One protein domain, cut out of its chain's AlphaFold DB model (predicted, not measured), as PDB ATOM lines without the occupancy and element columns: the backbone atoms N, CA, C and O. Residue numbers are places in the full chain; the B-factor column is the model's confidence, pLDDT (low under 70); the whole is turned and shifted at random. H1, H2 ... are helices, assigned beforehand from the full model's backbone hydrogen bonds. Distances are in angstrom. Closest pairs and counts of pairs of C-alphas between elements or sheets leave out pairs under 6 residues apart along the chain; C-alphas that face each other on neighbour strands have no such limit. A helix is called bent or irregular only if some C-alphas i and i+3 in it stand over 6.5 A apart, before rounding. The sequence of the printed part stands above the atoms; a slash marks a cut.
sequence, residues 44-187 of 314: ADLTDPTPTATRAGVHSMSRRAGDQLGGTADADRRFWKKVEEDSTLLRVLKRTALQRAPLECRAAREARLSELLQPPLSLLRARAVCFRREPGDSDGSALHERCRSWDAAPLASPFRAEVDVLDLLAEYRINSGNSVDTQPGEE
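AT A GLANCE: This is residues 44 to 187 of the 314 residues of an uncharacterized protein of Emiliania huxleyi (UniProt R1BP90). One long helix, H8, runs through the middle, with H2, H7 and the hairpin of H4 and H5 packed crosswise round it. H6 packs on H2, while small H1 and the unnamed residues 48 to 60 and 176 to 187 lie toward the outside. The printed part has 144 residues with eight named helices, H1 to H8, and no named strand: all helix. It is compact, with a radius of gyration of the C-alphas of 14.5 A and spans of 41 by 30 by 27 A.

HOW THE PARTS SIT: H1, residues 44 to 47, is close but not clearly touching H4, residues 87 to 99. H2, residues 61 to 69, touches the hub H8, residues 158 to 175, at a steep tilt of 49 degrees, the same way; their closest C-alphas, of Met 61 and Asp 167, are 5.3 A apart. H2 touches H6, residues 122 to 130, about perpendicular at 74 degrees, closest at C-alphas 66 and 128, 4.6 A. H7, residues 141 to 151, touches residues 159 to 163 of H8, closest at C-alphas 151 and 163, 6.9 A. H3, residues 74 to 85, touches H4 only at the corner, and only just, with 3 pairs of C-alphas within 8 A. H4 and H5, residues 103 to 116, form a helical hairpin at a shallow tilt of 25 degrees; C-alphas 98 and 106 are closest, 6.1 A. Every O i to N i+4 pair is within hydrogen-bond range in H2, H3, H4, H6, H7 and H8, against 8 of 10 in H5; H1 is too short for one.

IN THESE COORDINATES: H1 begins at C-alpha 44, (27.332, 15.148, -46.880). H3 is 16.5 A long, H4 18.4 A, and H5 19.8 A; H5 is irregular, with C-alphas 104 and 107 7.7 A apart. H8, 26.2 A, ends at C-alpha 175, (23.731, 4.070, -39.874).

THE WHOLE: The C-alphas farthest apart, of Leu 103 and Gly 136, are 41.5 A apart. The printed part has no cut, and H1 to H2 is a long link. The model's pLDDT is under 70 at 57 residues, among them 44 to 60 and 135 to 159.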
ATOM      1  N   ALA A  44      27.359  14.829 -45.452       33.34
ATOM      2  CA  ALA A  44      27.332  15.148 -46.880       33.34
ATOM      3  C   ALA A  44      25.956  14.867 -47.517       33.34
ATOM      4  O   ALA A  44      25.376  15.768 -48.131       33.34
ATOM      5  N   ASP A  45      25.372  13.691 -47.269       35.09
ATOM      6  CA  ASP A  45      24.006  13.337 -47.695       35.09
ATOM      7  C   ASP A  45      22.935  14.214 -47.022       35.09
ATOM      8  O   ASP A  45      21.859  14.479 -47.569       35.09
ATOM      9  N   LEU A  46      23.233  14.730 -45.825       31.84
ATOM     10  CA  LEU A  46      22.359  15.654 -45.113       31.84
ATOM     11  C   LEU A  46      22.300  17.057 -45.736       31.84
ATOM     12  O   LEU A  46      21.308  17.765 -45.518       31.84
ATOM     13  N   THR A  47      23.319  17.426 -46.521       32.09
ATOM     14  CA  THR A  47      23.465  18.730 -47.190       32.09
ATOM     15  C   THR A  47      23.035  18.752 -48.658       32.09
ATOM     16  O   THR A  47      22.944  19.840 -49.231       32.09
ATOM     17  N   ASP A  48      22.719  17.599 -49.258       35.59
ATOM     18  CA  ASP A  48      22.125  17.548 -50.597       35.59
ATOM     19  C   ASP A  48      20.697  18.146 -50.555       35.59
ATOM     20  O   ASP A  48      19.857  17.701 -49.761       35.59
ATOM     21  N   PRO A  49      20.384  19.172 -51.375       39.12
ATOM     22  CA  PRO A  49      19.053  19.783 -51.421       39.12
ATOM     23  C   PRO A  49      17.967  18.828 -51.937       39.12
ATOM     24  O   PRO A  49      16.778  19.136 -51.841       39.12
ATOM     25  N   THR A  50      18.358  17.685 -52.496       42.53
ATOM     26  CA  THR A  50      17.497  16.592 -52.930       42.53
ATOM     27  C   THR A  50      17.719  15.390 -52.007       42.53
ATOM     28  O   THR A  50      18.630  14.604 -52.252       42.53
ATOM     29  N   PRO A  51      16.863  15.172 -50.983       43.78
ATOM     30  CA  PRO A  51      17.044  14.150 -49.945       43.78
ATOM     31  C   PRO A  51      17.120  12.704 -50.446       43.78
ATOM     32  O   PRO A  51      17.192  11.798 -49.634       43.78
ATOM     33  N   THR A  52      17.011  12.448 -51.747       43.22
ATOM     34  CA  THR A  52      16.991  11.110 -52.348       43.22
ATOM     35  C   THR A  52      17.999  10.938 -53.484       43.22
ATOM     36  O   THR A  52      18.119   9.830 -53.994       43.22
ATOM     37  N   ALA A  53      18.740  11.983 -53.882       34.06
ATOM     38  CA  ALA A  53      19.615  11.936 -55.061       34.06
ATOM     39  C   ALA A  53      20.817  10.985 -54.909       34.06
ATOM     40  O   ALA A  53      21.298  10.455 -55.907       34.06
ATOM     41  N   THR A  54      21.261  10.722 -53.680       30.55
ATOM     42  CA  THR A  54      22.395   9.833 -53.374       30.55
ATOM     43  C   THR A  54      21.973   8.471 -52.810       30.55
ATOM     44  O   THR A  54      22.816   7.627 -52.515       30.55
ATOM     45  N   ARG A  55      20.665   8.222 -52.653       43.78
ATOM     46  CA  ARG A  55      20.145   7.106 -51.849       43.78
ATOM     47  C   ARG A  55      19.685   5.948 -52.732       43.78
ATOM     48  O   ARG A  55      18.554   5.943 -53.212       43.78
ATOM     49  N   ALA A  56      20.549   4.952 -52.920       32.94
ATOM     50  CA  ALA A  56      20.191   3.718 -53.620       32.94
ATOM     51  C   ALA A  56      19.075   2.960 -52.866       32.94
ATOM     52  O   ALA A  56      19.189   2.718 -51.665       32.94
ATOM     53  N   GLY A  57      17.995   2.589 -53.565       35.25
ATOM     54  CA  GLY A  57      16.941   1.708 -53.042       35.25
ATOM     55  C   GLY A  57      15.898   2.342 -52.106       35.25
ATOM     56  O   GLY A  57      15.143   1.607 -51.471       35.25
ATOM     57  N   VAL A  58      15.821   3.678 -51.991       42.25
ATOM     58  CA  VAL A  58      14.821   4.360 -51.141       42.25
ATOM     59  C   VAL A  58      14.034   5.422 -51.928       42.25
ATOM     60  O   VAL A  58      14.521   6.529 -52.153       42.25
ATOM     61  N   HIS A  59      12.772   5.127 -52.274       54.25
ATOM     62  CA  HIS A  59      11.916   6.017 -53.096       54.25
ATOM     63  C   HIS A  59      10.957   6.889 -52.300       54.25
ATOM     64  O   HIS A  59      10.484   7.900 -52.815       54.25
ATOM     65  N   SER A  60      10.660   6.512 -51.059       68.19
ATOM     66  CA  SER A  60       9.672   7.195 -50.232       68.19
ATOM     67  C   SER A  60      10.209   7.388 -48.820       68.19
ATOM     68  O   SER A  60      10.571   6.418 -48.150       68.19
ATOM     69  N   MET A  61      10.250   8.648 -48.379       76.00
ATOM     70  CA  MET A  61      10.694   9.031 -47.035       76.00
ATOM     71  C   MET A  61       9.754   8.427 -45.986       76.00
ATOM     72  O   MET A  61      10.191   7.784 -45.031       76.00
ATOM     73  N   SER A  62       8.446   8.556 -46.222       77.00
ATOM     74  CA  SER A  62       7.397   7.993 -45.372       77.00
ATOM     75  C   SER A  62       7.470   6.467 -45.316       77.00
ATOM     76  O   SER A  62       7.395   5.897 -44.231       77.00
ATOM     77  N   ARG A  63       7.672   5.785 -46.453       78.44
ATOM     78  CA  ARG A  63       7.804   4.319 -46.475       78.44
ATOM     79  C   ARG A  63       9.032   3.852 -45.707       78.44
ATOM     80  O   ARG A  63       8.907   2.973 -44.865       78.44
ATOM     81  N   ARG A  64      10.190   4.487 -45.917       80.19
ATOM     82  CA  ARG A  64      11.406   4.177 -45.152       80.19
ATOM     83  C   ARG A  64      11.191   4.353 -43.653       80.19
ATOM     84  O   ARG A  64      11.627   3.513 -42.870       80.19
ATOM     85  N   ALA A  65      10.517   5.427 -43.252       86.38
ATOM     86  CA  ALA A  65      10.151   5.633 -41.860       86.38
ATOM     87  C   ALA A  65       9.257   4.505 -41.328       86.38
ATOM     88  O   ALA A  65       9.490   4.021 -40.225       86.38
ATOM     89  N   GLY A  66       8.269   4.051 -42.099       86.88
ATOM     90  CA  GLY A  66       7.425   2.921 -41.713       86.88
ATOM     91  C   GLY A  66       8.192   1.613 -41.568       86.88
ATOM     92  O   GLY A  66       8.081   0.938 -40.546       86.88
ATOM     93  N   ASP A  67       9.022   1.314 -42.558       82.81
ATOM     94  CA  ASP A  67       9.839   0.109 -42.638       82.81
ATOM     95  C   ASP A  67      10.875   0.041 -41.501       82.81
ATOM     96  O   ASP A  67      11.044  -0.999 -40.865       82.81
ATOM     97  N   GLN A  68      11.531   1.163 -41.188       86.00
ATOM     98  CA  GLN A  68      12.590   1.209 -40.177       86.00
ATOM     99  C   GLN A  68      12.102   1.562 -38.776       86.00
ATOM    100  O   GLN A  68      12.800   1.260 -37.819       86.00
ATOM    101  N   LEU A  69      10.966   2.239 -38.599       89.69
ATOM    102  CA  LEU A  69      10.553   2.780 -37.293       89.69
ATOM    103  C   LEU A  69       9.151   2.343 -36.856       89.69
ATOM    104  O   LEU A  69       8.804   2.514 -35.684       89.69
ATOM    105  N   GLY A  70       8.342   1.813 -37.775       85.75
ATOM    106  CA  GLY A  70       6.935   1.483 -37.552       85.75
ATOM    107  C   GLY A  70       6.684   0.088 -36.981       85.75
ATOM    108  O   GLY A  70       5.525  -0.286 -36.798       85.75
ATOM    109  N   GLY A  71       7.722  -0.706 -36.717       81.69
ATOM    110  CA  GLY A  71       7.575  -2.049 -36.159       81.69
ATOM    111  C   GLY A  71       7.042  -2.065 -34.715       81.69
ATOM    112  O   GLY A  71       7.059  -1.067 -33.992       81.69
ATOM    113  N   THR A  72       6.498  -3.211 -34.304       73.19
ATOM    114  CA  THR A  72       5.925  -3.450 -32.962       73.19
ATOM    115  C   THR A  72       6.825  -4.314 -32.075       73.19
ATOM    116  O   THR A  72       6.423  -4.688 -30.966       73.19
ATOM    117  N   ALA A  73       8.034  -4.635 -32.543       75.06
ATOM    118  CA  ALA A  73       8.952  -5.533 -31.861       75.06
ATOM    119  C   ALA A  73       9.659  -4.848 -30.679       75.06
ATOM    120  O   ALA A  73       9.743  -3.621 -30.580       75.06
ATOM    121  N   ASP A  74      10.235  -5.651 -29.779       68.81
ATOM    122  CA  ASP A  74      11.047  -5.137 -28.668       68.81
ATOM    123  C   ASP A  74      12.260  -4.328 -29.138       68.81
ATOM    124  O   ASP A  74      12.647  -3.365 -28.474       68.81
ATOM    125  N   ALA A  75      12.838  -4.683 -30.288       63.62
ATOM    126  CA  ALA A  75      13.935  -3.937 -30.899       63.62
ATOM    127  C   ALA A  75      13.527  -2.488 -31.226       63.62
ATOM    128  O   ALA A  75      14.277  -1.558 -30.931       63.62
ATOM    129  N   ASP A  76      12.305  -2.282 -31.726       81.06
ATOM    130  CA  ASP A  76      11.769  -0.949 -32.016       81.06
ATOM    131  C   ASP A  76      11.525  -0.164 -30.729       81.06
ATOM    132  O   ASP A  76      11.915   0.999 -30.622       81.06
ATOM    133  N   ARG A  77      10.952  -0.811 -29.705       83.62
ATOM    134  CA  ARG A  77      10.757  -0.188 -28.385       83.62
ATOM    135  C   ARG A  77      12.078   0.277 -27.770       83.62
ATOM    136  O   ARG A  77      12.145   1.389 -27.251       83.62
ATOM    137  N   ARG A  78      13.131  -0.548 -27.836       87.12
ATOM    138  CA  ARG A  78      14.469  -0.199 -27.321       87.12
ATOM    139  C   ARG A  78      15.099   0.946 -28.105       87.12
ATOM    140  O   ARG A  78      15.632   1.861 -27.482       87.12
ATOM    141  N   PHE A  79      15.008   0.917 -29.435       90.50
ATOM    142  CA  PHE A  79      15.495   2.005 -30.282       90.50
ATOM    143  C   PHE A  79      14.821   3.325 -29.912       90.50
ATOM    144  O   PHE A  79      15.492   4.302 -29.586       90.50
ATOM    145  N   TRP A  80      13.490   3.343 -29.880       92.56
ATOM    146  CA  TRP A  80      12.760   4.562 -29.580       92.56
ATOM    147  C   TRP A  80      12.992   5.075 -28.154       92.56
ATOM    148  O   TRP A  80      12.965   6.285 -27.946       92.56
ATOM    149  N   LYS A  81      13.206   4.184 -27.179       91.88
ATOM    150  CA  LYS A  81      13.583   4.571 -25.813       91.88
ATOM    151  C   LYS A  81      14.964   5.235 -25.785       91.88
ATOM    152  O   LYS A  81      15.114   6.291 -25.184       91.88
ATOM    153  N   LYS A  82      15.943   4.671 -26.499       90.69
ATOM    154  CA  LYS A  82      17.286   5.258 -26.629       90.69
ATOM    155  C   LYS A  82      17.237   6.659 -27.245       90.69
ATOM    156  O   LYS A  82      17.920   7.555 -26.768       90.69
ATOM    157  N   VAL A  83      16.413   6.857 -28.277       92.62
ATOM    158  CA  VAL A  83      16.222   8.177 -28.905       92.62
ATOM    159  C   VAL A  83      15.582   9.178 -27.935       92.62
ATOM    160  O   VAL A  83      16.003  10.328 -27.891       92.62
ATOM    161  N   GLU A  84      14.588   8.755 -27.148       94.38
ATOM    162  CA  GLU A  84      13.940   9.602 -26.131       94.38
ATOM    163  C   GLU A  84      14.896  10.051 -25.019       94.38
ATOM    164  O   GLU A  84      14.768  11.166 -24.513       94.38
ATOM    165  N   GLU A  85      15.848   9.196 -24.646       93.19
ATOM    166  CA  GLU A  85      16.849   9.473 -23.610       93.19
ATOM    167  C   GLU A  85      18.008  10.351 -24.131       93.19
ATOM    168  O   GLU A  85      18.686  11.018 -23.345       93.19
ATOM    169  N   ASP A  86      18.212  10.426 -25.451       91.56
ATOM    170  CA  ASP A  86      19.289  11.196 -26.081       91.56
ATOM    171  C   ASP A  86      18.846  12.609 -26.507       91.56
ATOM    172  O   ASP A  86      18.541  12.910 -27.667       91.56
ATOM    173  N   SER A  87      18.884  13.539 -25.551       91.00
ATOM    174  CA  SER A  87      18.578  14.959 -25.801       91.00
ATOM    175  C   SER A  87      19.509  15.646 -26.817       91.00
ATOM    176  O   SER A  87      19.169  16.711 -27.350       91.00
ATOM    177  N   THR A  88      20.697  15.090 -27.077       89.69
ATOM    178  CA  THR A  88      21.637  15.629 -28.066       89.69
ATOM    179  C   THR A  88      21.203  15.233 -29.465       89.69
ATOM    180  O   THR A  88      21.094  16.113 -30.323       89.69
ATOM    181  N   LEU A  89      20.860  13.962 -29.674       87.88
ATOM    182  CA  LEU A  89      20.284  13.480 -30.926       87.88
ATOM    183  C   LEU A  89      19.024  14.272 -31.299       87.88
ATOM    184  O   LEU A  89      18.931  14.768 -32.421       87.88
ATOM    185  N   LEU A  90      18.099  14.491 -30.358       91.81
ATOM    186  CA  LEU A  90      16.871  15.262 -30.610       91.81
ATOM    187  C   LEU A  90      17.155  16.705 -31.059       91.81
ATOM    188  O   LEU A  90      16.539  17.203 -32.007       91.81
ATOM    189  N   ARG A  91      18.136  17.380 -30.441       88.00
ATOM    190  CA  ARG A  91      18.577  18.721 -30.872       88.00
ATOM    191  C   ARG A  91      19.194  18.708 -32.266       88.00
ATOM    192  O   ARG A  91      18.939  19.629 -33.043       88.00
ATOM    193  N   VAL A  92      20.001  17.695 -32.578       86.12
ATOM    194  CA  VAL A  92      20.622  17.547 -33.899       86.12
ATOM    195  C   VAL A  92      19.552  17.315 -34.964       86.12
ATOM    196  O   VAL A  92      19.530  18.047 -35.948       86.12
ATOM    197  N   LEU A  93      18.601  16.408 -34.729       87.88
ATOM    198  CA  LEU A  93      17.471  16.155 -35.629       87.88
ATOM    199  C   LEU A  93      16.662  17.427 -35.898       87.88
ATOM    200  O   LEU A  93      16.425  17.768 -37.060       87.88
ATOM    201  N   LYS A  94      16.308  18.181 -34.844       90.38
ATOM    202  CA  LYS A  94      15.603  19.465 -34.977       90.38
ATOM    203  C   LYS A  94      16.389  20.440 -35.854       90.38
ATOM    204  O   LYS A  94      15.833  21.034 -36.776       90.38
ATOM    205  N   ARG A  95      17.683  20.618 -35.570       87.19
ATOM    206  CA  ARG A  95      18.550  21.547 -36.304       87.19
ATOM    207  C   ARG A  95      18.666  21.159 -37.775       87.19
ATOM    208  O   ARG A  95      18.509  22.028 -38.628       87.19
ATOM    209  N   THR A  96      18.903  19.886 -38.069       79.69
ATOM    210  CA  THR A  96      19.047  19.386 -39.440       79.69
ATOM    211  C   THR A  96      17.750  19.560 -40.232       79.69
ATOM    212  O   THR A  96      17.773  20.084 -41.346       79.69
ATOM    213  N   ALA A  97      16.596  19.228 -39.640       81.69
ATOM    214  CA  ALA A  97      15.293  19.436 -40.274       81.69
ATOM    215  C   ALA A  97      14.997  20.926 -40.549       81.69
ATOM    216  O   ALA A  97      14.424  21.267 -41.587       81.69
ATOM    217  N   LEU A  98      15.422  21.834 -39.660       80.56
ATOM    218  CA  LEU A  98      15.298  23.283 -39.860       80.56
ATOM    219  C   LEU A  98      16.278  23.846 -40.892       80.56
ATOM    220  O   LEU A  98      15.927  24.772 -41.619       80.56
ATOM    221  N   GLN A  99      17.493  23.307 -40.982       75.00
ATOM    222  CA  GLN A  99      18.465  23.716 -42.000       75.00
ATOM    223  C   GLN A  99      17.970  23.384 -43.412       75.00
ATOM    224  O   GLN A  99      18.132  24.204 -44.314       75.00
ATOM    225  N   ARG A 100      17.294  22.239 -43.569       68.81
ATOM    226  CA  ARG A 100      16.650  21.803 -44.819       68.81
ATOM    227  C   ARG A 100      15.361  22.564 -45.152       68.81
ATOM    228  O   ARG A 100      14.869  22.484 -46.272       68.81
ATOM    229  N   ALA A 101      14.802  23.304 -44.195       65.94
ATOM    230  CA  ALA A 101      13.582  24.068 -44.402       65.94
ATOM    231  C   ALA A 101      13.838  25.414 -45.114       65.94
ATOM    232  O   ALA A 101      14.755  26.149 -44.710       65.94
ATOM    233  N   PRO A 102      12.975  25.798 -46.077       61.34
ATOM    234  CA  PRO A 102      12.936  27.152 -46.625       61.34
ATOM    235  C   PRO A 102      12.751  28.205 -45.532       61.34
ATOM    236  O   PRO A 102      11.985  27.991 -44.585       61.34
ATOM    237  N   LEU A 103      13.444  29.339 -45.667       66.88
ATOM    238  CA  LEU A 103      13.506  30.399 -44.654       66.88
ATOM    239  C   LEU A 103      12.112  30.883 -44.242       66.88
ATOM    240  O   LEU A 103      11.833  31.021 -43.053       66.88
ATOM    241  N   GLU A 104      11.229  31.054 -45.220       62.38
ATOM    242  CA  GLU A 104       9.860  31.542 -45.078       62.38
ATOM    243  C   GLU A 104       8.958  30.649 -44.212       62.38
ATOM    244  O   GLU A 104       7.971  31.129 -43.660       62.38
ATOM    245  N   CYS A 105       9.299  29.367 -44.037       66.69
ATOM    246  CA  CYS A 105       8.507  28.422 -43.243       66.69
ATOM    247  C   CYS A 105       9.226  27.900 -41.988       66.69
ATOM    248  O   CYS A 105       8.658  27.095 -41.243       66.69
ATOM    249  N   ARG A 106      10.454  28.364 -41.709       78.94
ATOM    250  CA  ARG A 106      11.270  27.872 -40.584       78.94
ATOM    251  C   ARG A 106      10.606  28.052 -39.228       78.94
ATOM    252  O   ARG A 106      10.652  27.120 -38.440       78.94
ATOM    253  N   ALA A 107       9.971  29.192 -38.964       80.75
ATOM    254  CA  ALA A 107       9.337  29.445 -37.667       80.75
ATOM    255  C   ALA A 107       8.168  28.479 -37.396       80.75
ATOM    256  O   ALA A 107       8.082  27.881 -36.325       80.75
ATOM    257  N   ALA A 108       7.304  28.265 -38.396       74.94
ATOM    258  CA  ALA A 108       6.190  27.322 -38.300       74.94
ATOM    259  C   ALA A 108       6.687  25.875 -38.141       74.94
ATOM    260  O   ALA A 108       6.188  25.126 -37.299       74.94
ATOM    261  N   ARG A 109       7.725  25.496 -38.899       80.56
ATOM    262  CA  ARG A 109       8.381  24.194 -38.742       80.56
ATOM    263  C   ARG A 109       9.041  24.049 -37.380       80.56
ATOM    264  O   ARG A 109       8.942  22.989 -36.786       80.56
ATOM    265  N   GLU A 110       9.685  25.084 -36.859       89.56
ATOM    266  CA  GLU A 110      10.356  25.034 -35.565       89.56
ATOM    267  C   GLU A 110       9.376  24.751 -34.429       89.56
ATOM    268  O   GLU A 110       9.666  23.904 -33.579       89.56
ATOM    269  N   ALA A 111       8.212  25.403 -34.436       87.56
ATOM    270  CA  ALA A 111       7.157  25.127 -33.470       87.56
ATOM    271  C   ALA A 111       6.724  23.654 -33.540       87.56
ATOM    272  O   ALA A 111       6.755  22.953 -32.527       87.56
ATOM    273  N   ARG A 112       6.435  23.152 -34.749       88.31
ATOM    274  CA  ARG A 112       6.022  21.757 -34.957       88.31
ATOM    275  C   ARG A 112       7.105  20.747 -34.574       88.31
ATOM    276  O   ARG A 112       6.812  19.737 -33.951       88.31
ATOM    277  N   LEU A 113       8.361  21.011 -34.921       91.38
ATOM    278  CA  LEU A 113       9.493  20.149 -34.577       91.38
ATOM    279  C   LEU A 113       9.731  20.107 -33.068       91.38
ATOM    280  O   LEU A 113      10.109  19.066 -32.547       91.38
ATOM    281  N   SER A 114       9.507  21.224 -32.372       93.12
ATOM    282  CA  SER A 114       9.630  21.280 -30.912       93.12
ATOM    283  C   SER A 114       8.570  20.419 -30.227       93.12
ATOM    284  O   SER A 114       8.892  19.746 -29.259       93.12
ATOM    285  N   GLU A 115       7.346  20.395 -30.758       92.31
ATOM    286  CA  GLU A 115       6.276  19.500 -30.300       92.31
ATOM    287  C   GLU A 115       6.611  18.028 -30.591       92.31
ATOM    288  O   GLU A 115       6.552  17.187 -29.700       92.31
ATOM    289  N   LEU A 116       7.004  17.711 -31.831       92.25
ATOM    290  CA  LEU A 116       7.253  16.332 -32.266       92.25
ATOM    291  C   LEU A 116       8.450  15.674 -31.569       92.25
ATOM    292  O   LEU A 116       8.435  14.465 -31.350       92.25
ATOM    293  N   LEU A 117       9.493  16.451 -31.269       94.25
ATOM    294  CA  LEU A 117      10.740  15.965 -30.673       94.25
ATOM    295  C   LEU A 117      10.762  16.087 -29.144       94.25
ATOM    296  O   LEU A 117      11.798  15.832 -28.534       94.25
ATOM    297  N   GLN A 118       9.647  16.471 -28.518       92.75
ATOM    298  CA  GLN A 118       9.510  16.447 -27.067       92.75
ATOM    299  C   GLN A 118       9.157  15.022 -26.604       92.75
ATOM    300  O   GLN A 118       8.142  14.481 -27.042       92.75
ATOM    301  N   PRO A 119       9.942  14.396 -25.707       92.06
ATOM    302  CA  PRO A 119       9.565  13.109 -25.133       92.06
ATOM    303  C   PRO A 119       8.252  13.204 -24.327       92.06
ATOM    304  O   PRO A 119       8.062  14.183 -23.598       92.06
ATOM    305  N   PRO A 120       7.371  12.188 -24.386       92.00
ATOM    306  CA  PRO A 120       7.497  10.967 -25.184       92.00
ATOM    307  C   PRO A 120       7.224  11.211 -26.677       92.00
ATOM    308  O   PRO A 120       6.301  11.935 -27.038       92.00
ATOM    309  N   LEU A 121       7.952  10.519 -27.558       92.88
ATOM    310  CA  LEU A 121       7.849  10.654 -29.021       92.88
ATOM    311  C   LEU A 121       6.641   9.889 -29.593       92.88
ATOM    312  O   LEU A 121       6.702   9.301 -30.674       92.88
ATOM    313  N   SER A 122       5.533   9.852 -28.853       87.75
ATOM    314  CA  SER A 122       4.342   9.053 -29.159       87.75
ATOM    315  C   SER A 122       3.718   9.417 -30.507       87.75
ATOM    316  O   SER A 122       3.305   8.519 -31.239       87.75
ATOM    317  N   LEU A 123       3.715  10.704 -30.873       87.94
ATOM    318  CA  LEU A 123       3.217  11.180 -32.166       87.94
ATOM    319  C   LEU A 123       4.053  10.641 -33.332       87.94
ATOM    320  O   LEU A 123       3.497  10.084 -34.278       87.94
ATOM    321  N   LEU A 124       5.383  10.740 -33.238       91.31
ATOM    322  CA  LEU A 124       6.296  10.229 -34.262       91.31
ATOM    323  C   LEU A 124       6.214   8.702 -34.375       91.31
ATOM    324  O   LEU A 124       6.163   8.170 -35.483       91.31
ATOM    325  N   ARG A 125       6.126   7.997 -33.241       91.00
ATOM    326  CA  ARG A 125       5.923   6.541 -33.205       91.00
ATOM    327  C   ARG A 125       4.631   6.137 -33.908       91.00
ATOM    328  O   ARG A 125       4.659   5.288 -34.793       91.00
ATOM    329  N   ALA A 126       3.509   6.759 -33.542       87.06
ATOM    330  CA  ALA A 126       2.214   6.480 -34.158       87.06
ATOM    331  C   ALA A 126       2.246   6.755 -35.667       87.06
ATOM    332  O   ALA A 126       1.731   5.958 -36.449       87.06
ATOM    333  N   ARG A 127       2.912   7.836 -36.089       88.88
ATOM    334  CA  ARG A 127       3.061   8.156 -37.509       88.88
ATOM    335  C   ARG A 127       3.882   7.123 -38.267       88.88
ATOM    336  O   ARG A 127       3.459   6.710 -39.341       88.88
ATOM    337  N   ALA A 128       5.016   6.692 -37.722       89.44
ATOM    338  CA  ALA A 128       5.816   5.637 -38.333       89.44
ATOM    339  C   ALA A 128       4.993   4.350 -38.507       89.44
ATOM    340  O   ALA A 128       5.020   3.743 -39.574       89.44
ATOM    341  N   VAL A 129       4.178   3.982 -37.511       86.44
ATOM    342  CA  VAL A 129       3.257   2.837 -37.613       86.44
ATOM    343  C   VAL A 129       2.265   3.009 -38.771       86.44
ATOM    344  O   VAL A 129       2.017   2.043 -39.488       86.44
ATOM    345  N   CYS A 130       1.749   4.218 -39.026       82.62
ATOM    346  CA  CYS A 130       0.841   4.472 -40.155       82.62
ATOM    347  C   CYS A 130       1.463   4.209 -41.536       82.62
ATOM    348  O   CYS A 130       0.708   4.029 -42.497       82.62
ATOM    349  N   PHE A 131       2.794   4.236 -41.647       81.50
ATOM    350  CA  PHE A 131       3.532   3.981 -42.888       81.50
ATOM    351  C   PHE A 131       4.087   2.561 -42.986       81.50
ATOM    352  O   PHE A 131       4.714   2.223 -43.990       81.50
ATOM    353  N   ARG A 132       3.896   1.736 -41.954       81.38
ATOM    354  CA  ARG A 132       4.297   0.333 -41.985       81.38
ATOM    355  C   ARG A 132       3.394  -0.432 -42.956       81.38
ATOM    356  O   ARG A 132       2.183  -0.225 -42.969       81.38
ATOM    357  N   ARG A 133       3.981  -1.365 -43.704       74.94
ATOM    358  CA  ARG A 133       3.239  -2.358 -44.488       74.94
ATOM    359  C   ARG A 133       2.448  -3.303 -43.583       74.94
ATOM    360  O   ARG A 133       3.011  -3.872 -42.646       74.94
ATOM    361  N   GLU A 134       1.166  -3.497 -43.868       71.94
ATOM    362  CA  GLU A 134       0.312  -4.408 -43.103       71.94
ATOM    363  C   GLU A 134       0.166  -5.782 -43.785       71.94
ATOM    364  O   GLU A 134       0.232  -5.882 -45.017       71.94
ATOM    365  N   PRO A 135      -0.039  -6.868 -43.010       57.12
ATOM    366  CA  PRO A 135      -0.390  -8.177 -43.558       57.12
ATOM    367  C   PRO A 135      -1.772  -8.092 -44.223       57.12
ATOM    368  O   PRO A 135      -2.796  -8.106 -43.549       57.12
ATOM    369  N   GLY A 136      -1.797  -7.940 -45.546       58.12
ATOM    370  CA  GLY A 136      -3.014  -7.637 -46.309       58.12
ATOM    371  C   GLY A 136      -2.794  -6.610 -47.420       58.12
ATOM    372  O   GLY A 136      -3.601  -6.535 -48.340       58.12
ATOM    373  N   ASP A 137      -1.664  -5.893 -47.400       63.28
ATOM    374  CA  ASP A 137      -1.192  -5.072 -48.522       63.28
ATOM    375  C   ASP A 137      -0.659  -5.969 -49.660       63.28
ATOM    376  O   ASP A 137       0.547  -5.996 -49.954       63.28
ATOM    377  N   SER A 138      -1.545  -6.760 -50.273       49.47
ATOM    378  CA  SER A 138      -1.224  -7.674 -51.375       49.47
ATOM    379  C   SER A 138      -0.922  -6.933 -52.680       49.47
ATOM    380  O   SER A 138      -0.028  -7.352 -53.405       49.47
ATOM    381  N   ASP A 139      -1.558  -5.779 -52.910       52.12
ATOM    382  CA  ASP A 139      -1.383  -5.000 -54.149       52.12
ATOM    383  C   ASP A 139      -0.477  -3.772 -53.985       52.12
ATOM    384  O   ASP A 139      -0.238  -3.037 -54.941       52.12
ATOM    385  N   GLY A 140       0.004  -3.488 -52.766       55.22
ATOM    386  CA  GLY A 140       0.875  -2.345 -52.463       55.22
ATOM    387  C   GLY A 140       0.282  -0.954 -52.753       55.22
ATOM    388  O   GLY A 140       0.876   0.039 -52.343       55.22
ATOM    389  N   SER A 141      -0.879  -0.851 -53.409       57.91
ATOM    390  CA  SER A 141      -1.415   0.395 -53.965       57.91
ATOM    391  C   SER A 141      -1.877   1.372 -52.885       57.91
ATOM    392  O   SER A 141      -1.513   2.544 -52.950       57.91
ATOM    393  N   ALA A 142      -2.580   0.893 -51.853       61.72
ATOM    394  CA  ALA A 142      -3.097   1.719 -50.760       61.72
ATOM    395  C   ALA A 142      -1.979   2.253 -49.848       61.72
ATOM    396  O   ALA A 142      -1.967   3.432 -49.487       61.72
ATOM    397  N   LEU A 143      -0.999   1.409 -49.505       66.06
ATOM    398  CA  LEU A 143       0.206   1.840 -48.793       66.06
ATOM    399  C   LEU A 143       1.007   2.839 -49.635       66.06
ATOM    400  O   LEU A 143       1.425   3.884 -49.139       66.06
ATOM    401  N   HIS A 144       1.189   2.544 -50.922       62.75
ATOM    402  CA  HIS A 144       1.932   3.403 -51.833       62.75
ATOM    403  C   HIS A 144       1.238   4.758 -52.024       62.75
ATOM    404  O   HIS A 144       1.900   5.788 -52.008       62.75
ATOM    405  N   GLU A 145      -0.086   4.808 -52.162       56.47
ATOM    406  CA  GLU A 145      -0.858   6.056 -52.208       56.47
ATOM    407  C   GLU A 145      -0.739   6.857 -50.903       56.47
ATOM    408  O   GLU A 145      -0.453   8.058 -50.937       56.47
ATOM    409  N   ARG A 146      -0.838   6.190 -49.749       66.12
ATOM    410  CA  ARG A 146      -0.665   6.818 -48.433       66.12
ATOM    411  C   ARG A 146       0.716   7.448 -48.289       66.12
ATOM    412  O   ARG A 146       0.804   8.647 -48.040       66.12
ATOM    413  N   CYS A 147       1.787   6.684 -48.491       69.44
ATOM    414  CA  CYS A 147       3.154   7.197 -48.393       69.44
ATOM    415  C   CYS A 147       3.412   8.323 -49.405       69.44
ATOM    416  O   CYS A 147       4.019   9.331 -49.049       69.44
ATOM    417  N   ARG A 148       2.878   8.213 -50.630       61.81
ATOM    418  CA  ARG A 148       2.986   9.267 -51.650       61.81
ATOM    419  C   ARG A 148       2.320  10.567 -51.226       61.81
ATOM    420  O   ARG A 148       2.921  11.616 -51.403       61.81
ATOM    421  N   SER A 149       1.115  10.519 -50.660       57.22
ATOM    422  CA  SER A 149       0.415  11.737 -50.223       57.22
ATOM    423  C   SER A 149       1.176  12.494 -49.126       57.22
ATOM    424  O   SER A 149       1.186  13.724 -49.114       57.22
ATOM    425  N   TRP A 150       1.874  11.766 -48.249       68.81
ATOM    426  CA  TRP A 150       2.690  12.333 -47.175       68.81
ATOM    427  C   TRP A 150       4.035  12.865 -47.660       68.81
ATOM    428  O   TRP A 150       4.419  13.979 -47.308       68.81
ATOM    429  N   ASP A 151       4.718  12.120 -48.526       62.41
ATOM    430  CA  ASP A 151       5.935  12.606 -49.179       62.41
ATOM    431  C   ASP A 151       5.644  13.828 -50.056       62.41
ATOM    432  O   ASP A 151       6.501  14.705 -50.206       62.41
ATOM    433  N   ALA A 152       4.412  13.914 -50.569       51.22
ATOM    434  CA  ALA A 152       3.915  15.034 -51.343       51.22
ATOM    435  C   ALA A 152       3.385  16.217 -50.500       51.22
ATOM    436  O   ALA A 152       2.751  17.144 -51.022       51.22
ATOM    437  N   ALA A 153       3.615  16.209 -49.183       53.72
ATOM    438  CA  ALA A 153       3.253  17.335 -48.339       53.72
ATOM    439  C   ALA A 153       4.034  18.600 -48.765       53.72
ATOM    440  O   ALA A 153       5.260  18.546 -48.915       53.72
ATOM    441  N   PRO A 154       3.367  19.765 -48.909       52.34
ATOM    442  CA  PRO A 154       4.039  21.027 -49.208       52.34
ATOM    443  C   PRO A 154       5.182  21.307 -48.230       52.34
ATOM    444  O   PRO A 154       5.038  21.043 -47.038       52.34
ATOM    445  N   LEU A 155       6.290  21.915 -48.676       53.97
ATOM    446  CA  LEU A 155       7.419  22.179 -47.771       53.97
ATOM    447  C   LEU A 155       7.038  23.024 -46.553       53.97
ATOM    448  O   LEU A 155       7.534  22.773 -45.459       53.97
ATOM    449  N   ALA A 156       6.146  23.995 -46.729       53.28
ATOM    450  CA  ALA A 156       5.667  24.829 -45.635       53.28
ATOM    451  C   ALA A 156       4.696  24.098 -44.685       53.28
ATOM    452  O   ALA A 156       4.359  24.629 -43.629       53.28
ATOM    453  N   SER A 157       4.240  22.894 -45.042       60.06
ATOM    454  CA  SER A 157       3.272  22.134 -44.258       60.06
ATOM    455  C   SER A 157       3.900  21.538 -42.991       60.06
ATOM    456  O   SER A 157       4.998  20.972 -43.059       60.06
ATOM    457  N   PRO A 158       3.179  21.548 -41.853       65.25
ATOM    458  CA  PRO A 158       3.561  20.801 -40.655       65.25
ATOM    459  C   PRO A 158       3.789  19.306 -40.919       65.25
ATOM    460  O   PRO A 158       4.669  18.706 -40.303       65.25
ATOM    461  N   PHE A 159       3.049  18.714 -41.865       68.88
ATOM    462  CA  PHE A 159       3.202  17.303 -42.238       68.88
ATOM    463  C   PHE A 159       4.575  17.014 -42.837       68.88
ATOM    464  O   PHE A 159       5.154  15.963 -42.581       68.88
ATOM    465  N   ARG A 160       5.147  17.969 -43.581       72.44
ATOM    466  CA  ARG A 160       6.471  17.779 -44.167       72.44
ATOM    467  C   ARG A 160       7.570  17.774 -43.107       72.44
ATOM    468  O   ARG A 160       8.494  16.979 -43.212       72.44
ATOM    469  N   ALA A 161       7.453  18.605 -42.069       78.00
ATOM    470  CA  ALA A 161       8.394  18.588 -40.946       78.00
ATOM    471  C   ALA A 161       8.416  17.225 -40.231       78.00
ATOM    472  O   ALA A 161       9.472  16.762 -39.806       78.00
ATOM    473  N   GLU A 162       7.253  16.583 -40.128       85.81
ATOM    474  CA  GLU A 162       7.094  15.256 -39.533       85.81
ATOM    475  C   GLU A 162       7.770  14.170 -40.379       85.81
ATOM    476  O   GLU A 162       8.567  13.396 -39.852       85.81
ATOM    477  N   VAL A 163       7.527  14.167 -41.694       80.56
ATOM    478  CA  VAL A 163       8.171  13.232 -42.633       80.56
ATOM    479  C   VAL A 163       9.685  13.436 -42.671       80.56
ATOM    480  O   VAL A 163      10.424  12.460 -42.599       80.56
ATOM    481  N   ASP A 164      10.161  14.685 -42.709       81.25
ATOM    482  CA  ASP A 164      11.595  14.998 -42.719       81.25
ATOM    483  C   ASP A 164      12.298  14.468 -41.451       81.25
ATOM    484  O   ASP A 164      13.386  13.902 -41.539       81.25
ATOM    485  N   VAL A 165      11.693  14.606 -40.265       90.19
ATOM    486  CA  VAL A 165      12.272  14.081 -39.011       90.19
ATOM    487  C   VAL A 165      12.240  12.563 -38.945       90.19
ATOM    488  O   VAL A 165      13.213  11.955 -38.502       90.19
ATOM    489  N   LEU A 166      11.141  11.940 -39.366       90.69
ATOM    490  CA  LEU A 166      11.038  10.484 -39.402       90.69
ATOM    491  C   LEU A 166      12.056   9.875 -40.369       90.69
ATOM    492  O   LEU A 166      12.682   8.866 -40.058       90.69
ATOM    493  N   ASP A 167      12.266  10.528 -41.508       85.19
ATOM    494  CA  ASP A 167      13.272  10.142 -42.486       85.19
ATOM    495  C   ASP A 167      14.691  10.204 -41.904       85.19
ATOM    496  O   ASP A 167      15.455   9.253 -42.064       85.19
ATOM    497  N   LEU A 168      15.020  11.279 -41.178       85.38
ATOM    498  CA  LEU A 168      16.299  11.435 -40.475       85.38
ATOM    499  C   LEU A 168      16.496  10.384 -39.371       85.38
ATOM    500  O   LEU A 168      17.598   9.871 -39.185       85.38
ATOM    501  N   LEU A 169      15.436  10.052 -38.631       89.44
ATOM    502  CA  LEU A 169      15.471   9.014 -37.597       89.44
ATOM    503  C   LEU A 169      15.697   7.621 -38.188       89.44
ATOM    504  O   LEU A 169      16.461   6.836 -37.628       89.44
ATOM    505  N   ALA A 170      15.059   7.320 -39.321       86.94
ATOM    506  CA  ALA A 170      15.256   6.062 -40.029       86.94
ATOM    507  C   ALA A 170      16.697   5.937 -40.544       86.94
ATOM    508  O   ALA A 170      17.324   4.894 -40.390       86.94
ATOM    509  N   GLU A 171      17.251   7.024 -41.081       79.94
ATOM    510  CA  GLU A 171      18.646   7.099 -41.519       79.94
ATOM    511  C   GLU A 171      19.631   6.893 -40.361       79.94
ATOM    512  O   GLU A 171      20.551   6.085 -40.460       79.94
ATOM    513  N   TYR A 172      19.396   7.549 -39.222       83.81
ATOM    514  CA  TYR A 172      20.181   7.326 -38.008       83.81
ATOM    515  C   TYR A 172      20.114   5.865 -37.540       83.81
ATOM    516  O   TYR A 172      21.127   5.279 -37.145       83.81
ATOM    517  N   ARG A 173      18.931   5.245 -37.596       84.69
ATOM    518  CA  ARG A 173      18.756   3.840 -37.219       84.69
ATOM    519  C   ARG A 173      19.568   2.902 -38.110       84.69
ATOM    520  O   ARG A 173      20.247   2.023 -37.582       84.69
ATOM    521  N   ILE A 174      19.541   3.126 -39.424       77.75
ATOM    522  CA  ILE A 174      20.328   2.360 -40.397       77.75
ATOM    523  C   ILE A 174      21.827   2.528 -40.117       77.75
ATOM    524  O   ILE A 174      22.528   1.545 -39.890       77.75
ATOM    525  N   ASN A 175      22.304   3.770 -40.025       76.81
ATOM    526  CA  ASN A 175      23.731   4.070 -39.874       76.81
ATOM    527  C   ASN A 175      24.306   3.673 -38.508       76.81
ATOM    528  O   ASN A 175      25.511   3.492 -38.369       76.81
ATOM    529  N   SER A 176      23.457   3.513 -37.492       76.56
ATOM    530  CA  SER A 176      23.861   2.992 -36.181       76.56
ATOM    531  C   SER A 176      23.905   1.459 -36.115       76.56
ATOM    532  O   SER A 176      24.111   0.914 -35.031       76.56
ATOM    533  N   GLY A 177      23.685   0.762 -37.238       76.81
ATOM    534  CA  GLY A 177      23.676  -0.702 -37.311       76.81
ATOM    535  C   GLY A 177      22.444  -1.349 -36.672       76.81
ATOM    536  O   GLY A 177      22.457  -2.542 -36.395       76.81
ATOM    537  N   ASN A 178      21.382  -0.575 -36.418       73.88
ATOM    538  CA  ASN A 178      20.120  -1.053 -35.837       73.88
ATOM    539  C   ASN A 178      19.013  -1.178 -36.899       73.88
ATOM    540  O   ASN A 178      17.825  -1.091 -36.559       73.88
ATOM    541  N   SER A 179      19.387  -1.309 -38.177       76.75
ATOM    542  CA  SER A 179      18.449  -1.433 -39.294       76.75
ATOM    543  C   SER A 179      17.549  -2.651 -39.131       76.75
ATOM    544  O   SER A 179      17.979  -3.706 -38.667       76.75
ATOM    545  N   VAL A 180      16.298  -2.507 -39.553       74.69
ATOM    546  CA  VAL A 180      15.396  -3.642 -39.744       74.69
ATOM    547  C   VAL A 180      15.606  -4.170 -41.158       74.69
ATOM    548  O   VAL A 180      15.607  -3.376 -42.103       74.69
ATOM    549  N   ASP A 181      15.780  -5.487 -41.298       66.50
ATOM    550  CA  ASP A 181      15.822  -6.151 -42.601       66.50
ATOM    551  C   ASP A 181      14.482  -5.948 -43.302       66.50
ATOM    552  O   ASP A 181      13.452  -6.514 -42.935       66.50
ATOM    553  N   THR A 182      14.492  -5.094 -44.314       63.53
ATOM    554  CA  THR A 182      13.314  -4.770 -45.109       63.53
ATOM    555  C   THR A 182      13.518  -5.338 -46.494       63.53
ATOM    556  O   THR A 182      14.584  -5.150 -47.080       63.53
ATOM    557  N   GLN A 183      12.510  -6.029 -47.034       56.41
ATOM    558  CA  GLN A 183      12.588  -6.462 -48.424       56.41
ATOM    559  C   GLN A 183      12.801  -5.234 -49.316       56.41
ATOM    560  O   GLN A 183      12.075  -4.249 -49.135       56.41
ATOM    561  N   PRO A 184      13.767  -5.269 -50.253       49.62
ATOM    562  CA  PRO A 184      13.948  -4.179 -51.195       49.62
ATOM    563  C   PRO A 184      12.620  -3.967 -51.923       49.62
ATOM    564  O   PRO A 184      12.098  -4.866 -52.580       49.62
ATOM    565  N   GLY A 185      12.015  -2.798 -51.719       49.16
ATOM    566  CA  GLY A 185      10.856  -2.400 -52.502       49.16
ATOM    567  C   GLY A 185      11.301  -2.109 -53.931       49.16
ATOM    568  O   GLY A 185      12.388  -1.572 -54.128       49.16
ATOM    569  N   GLU A 186      10.461  -2.439 -54.913       45.38
ATOM    570  CA  GLU A 186      10.680  -1.983 -56.284       45.38
ATOM    571  C   GLU A 186      10.844  -0.465 -56.341       45.38
ATOM    572  O   GLU A 186      10.224   0.300 -55.586       45.38
ATOM    573  N   GLU A 187      11.707  -0.062 -57.263       47.47
ATOM    574  CA  GLU A 187      12.282   1.261 -57.381       47.47
ATOM    575  C   GLU A 187      11.306   2.282 -57.986       47.47
ATOM    576  O   GLU A 187      11.551   2.851 -59.043       47.47
TER     577      GLU A 187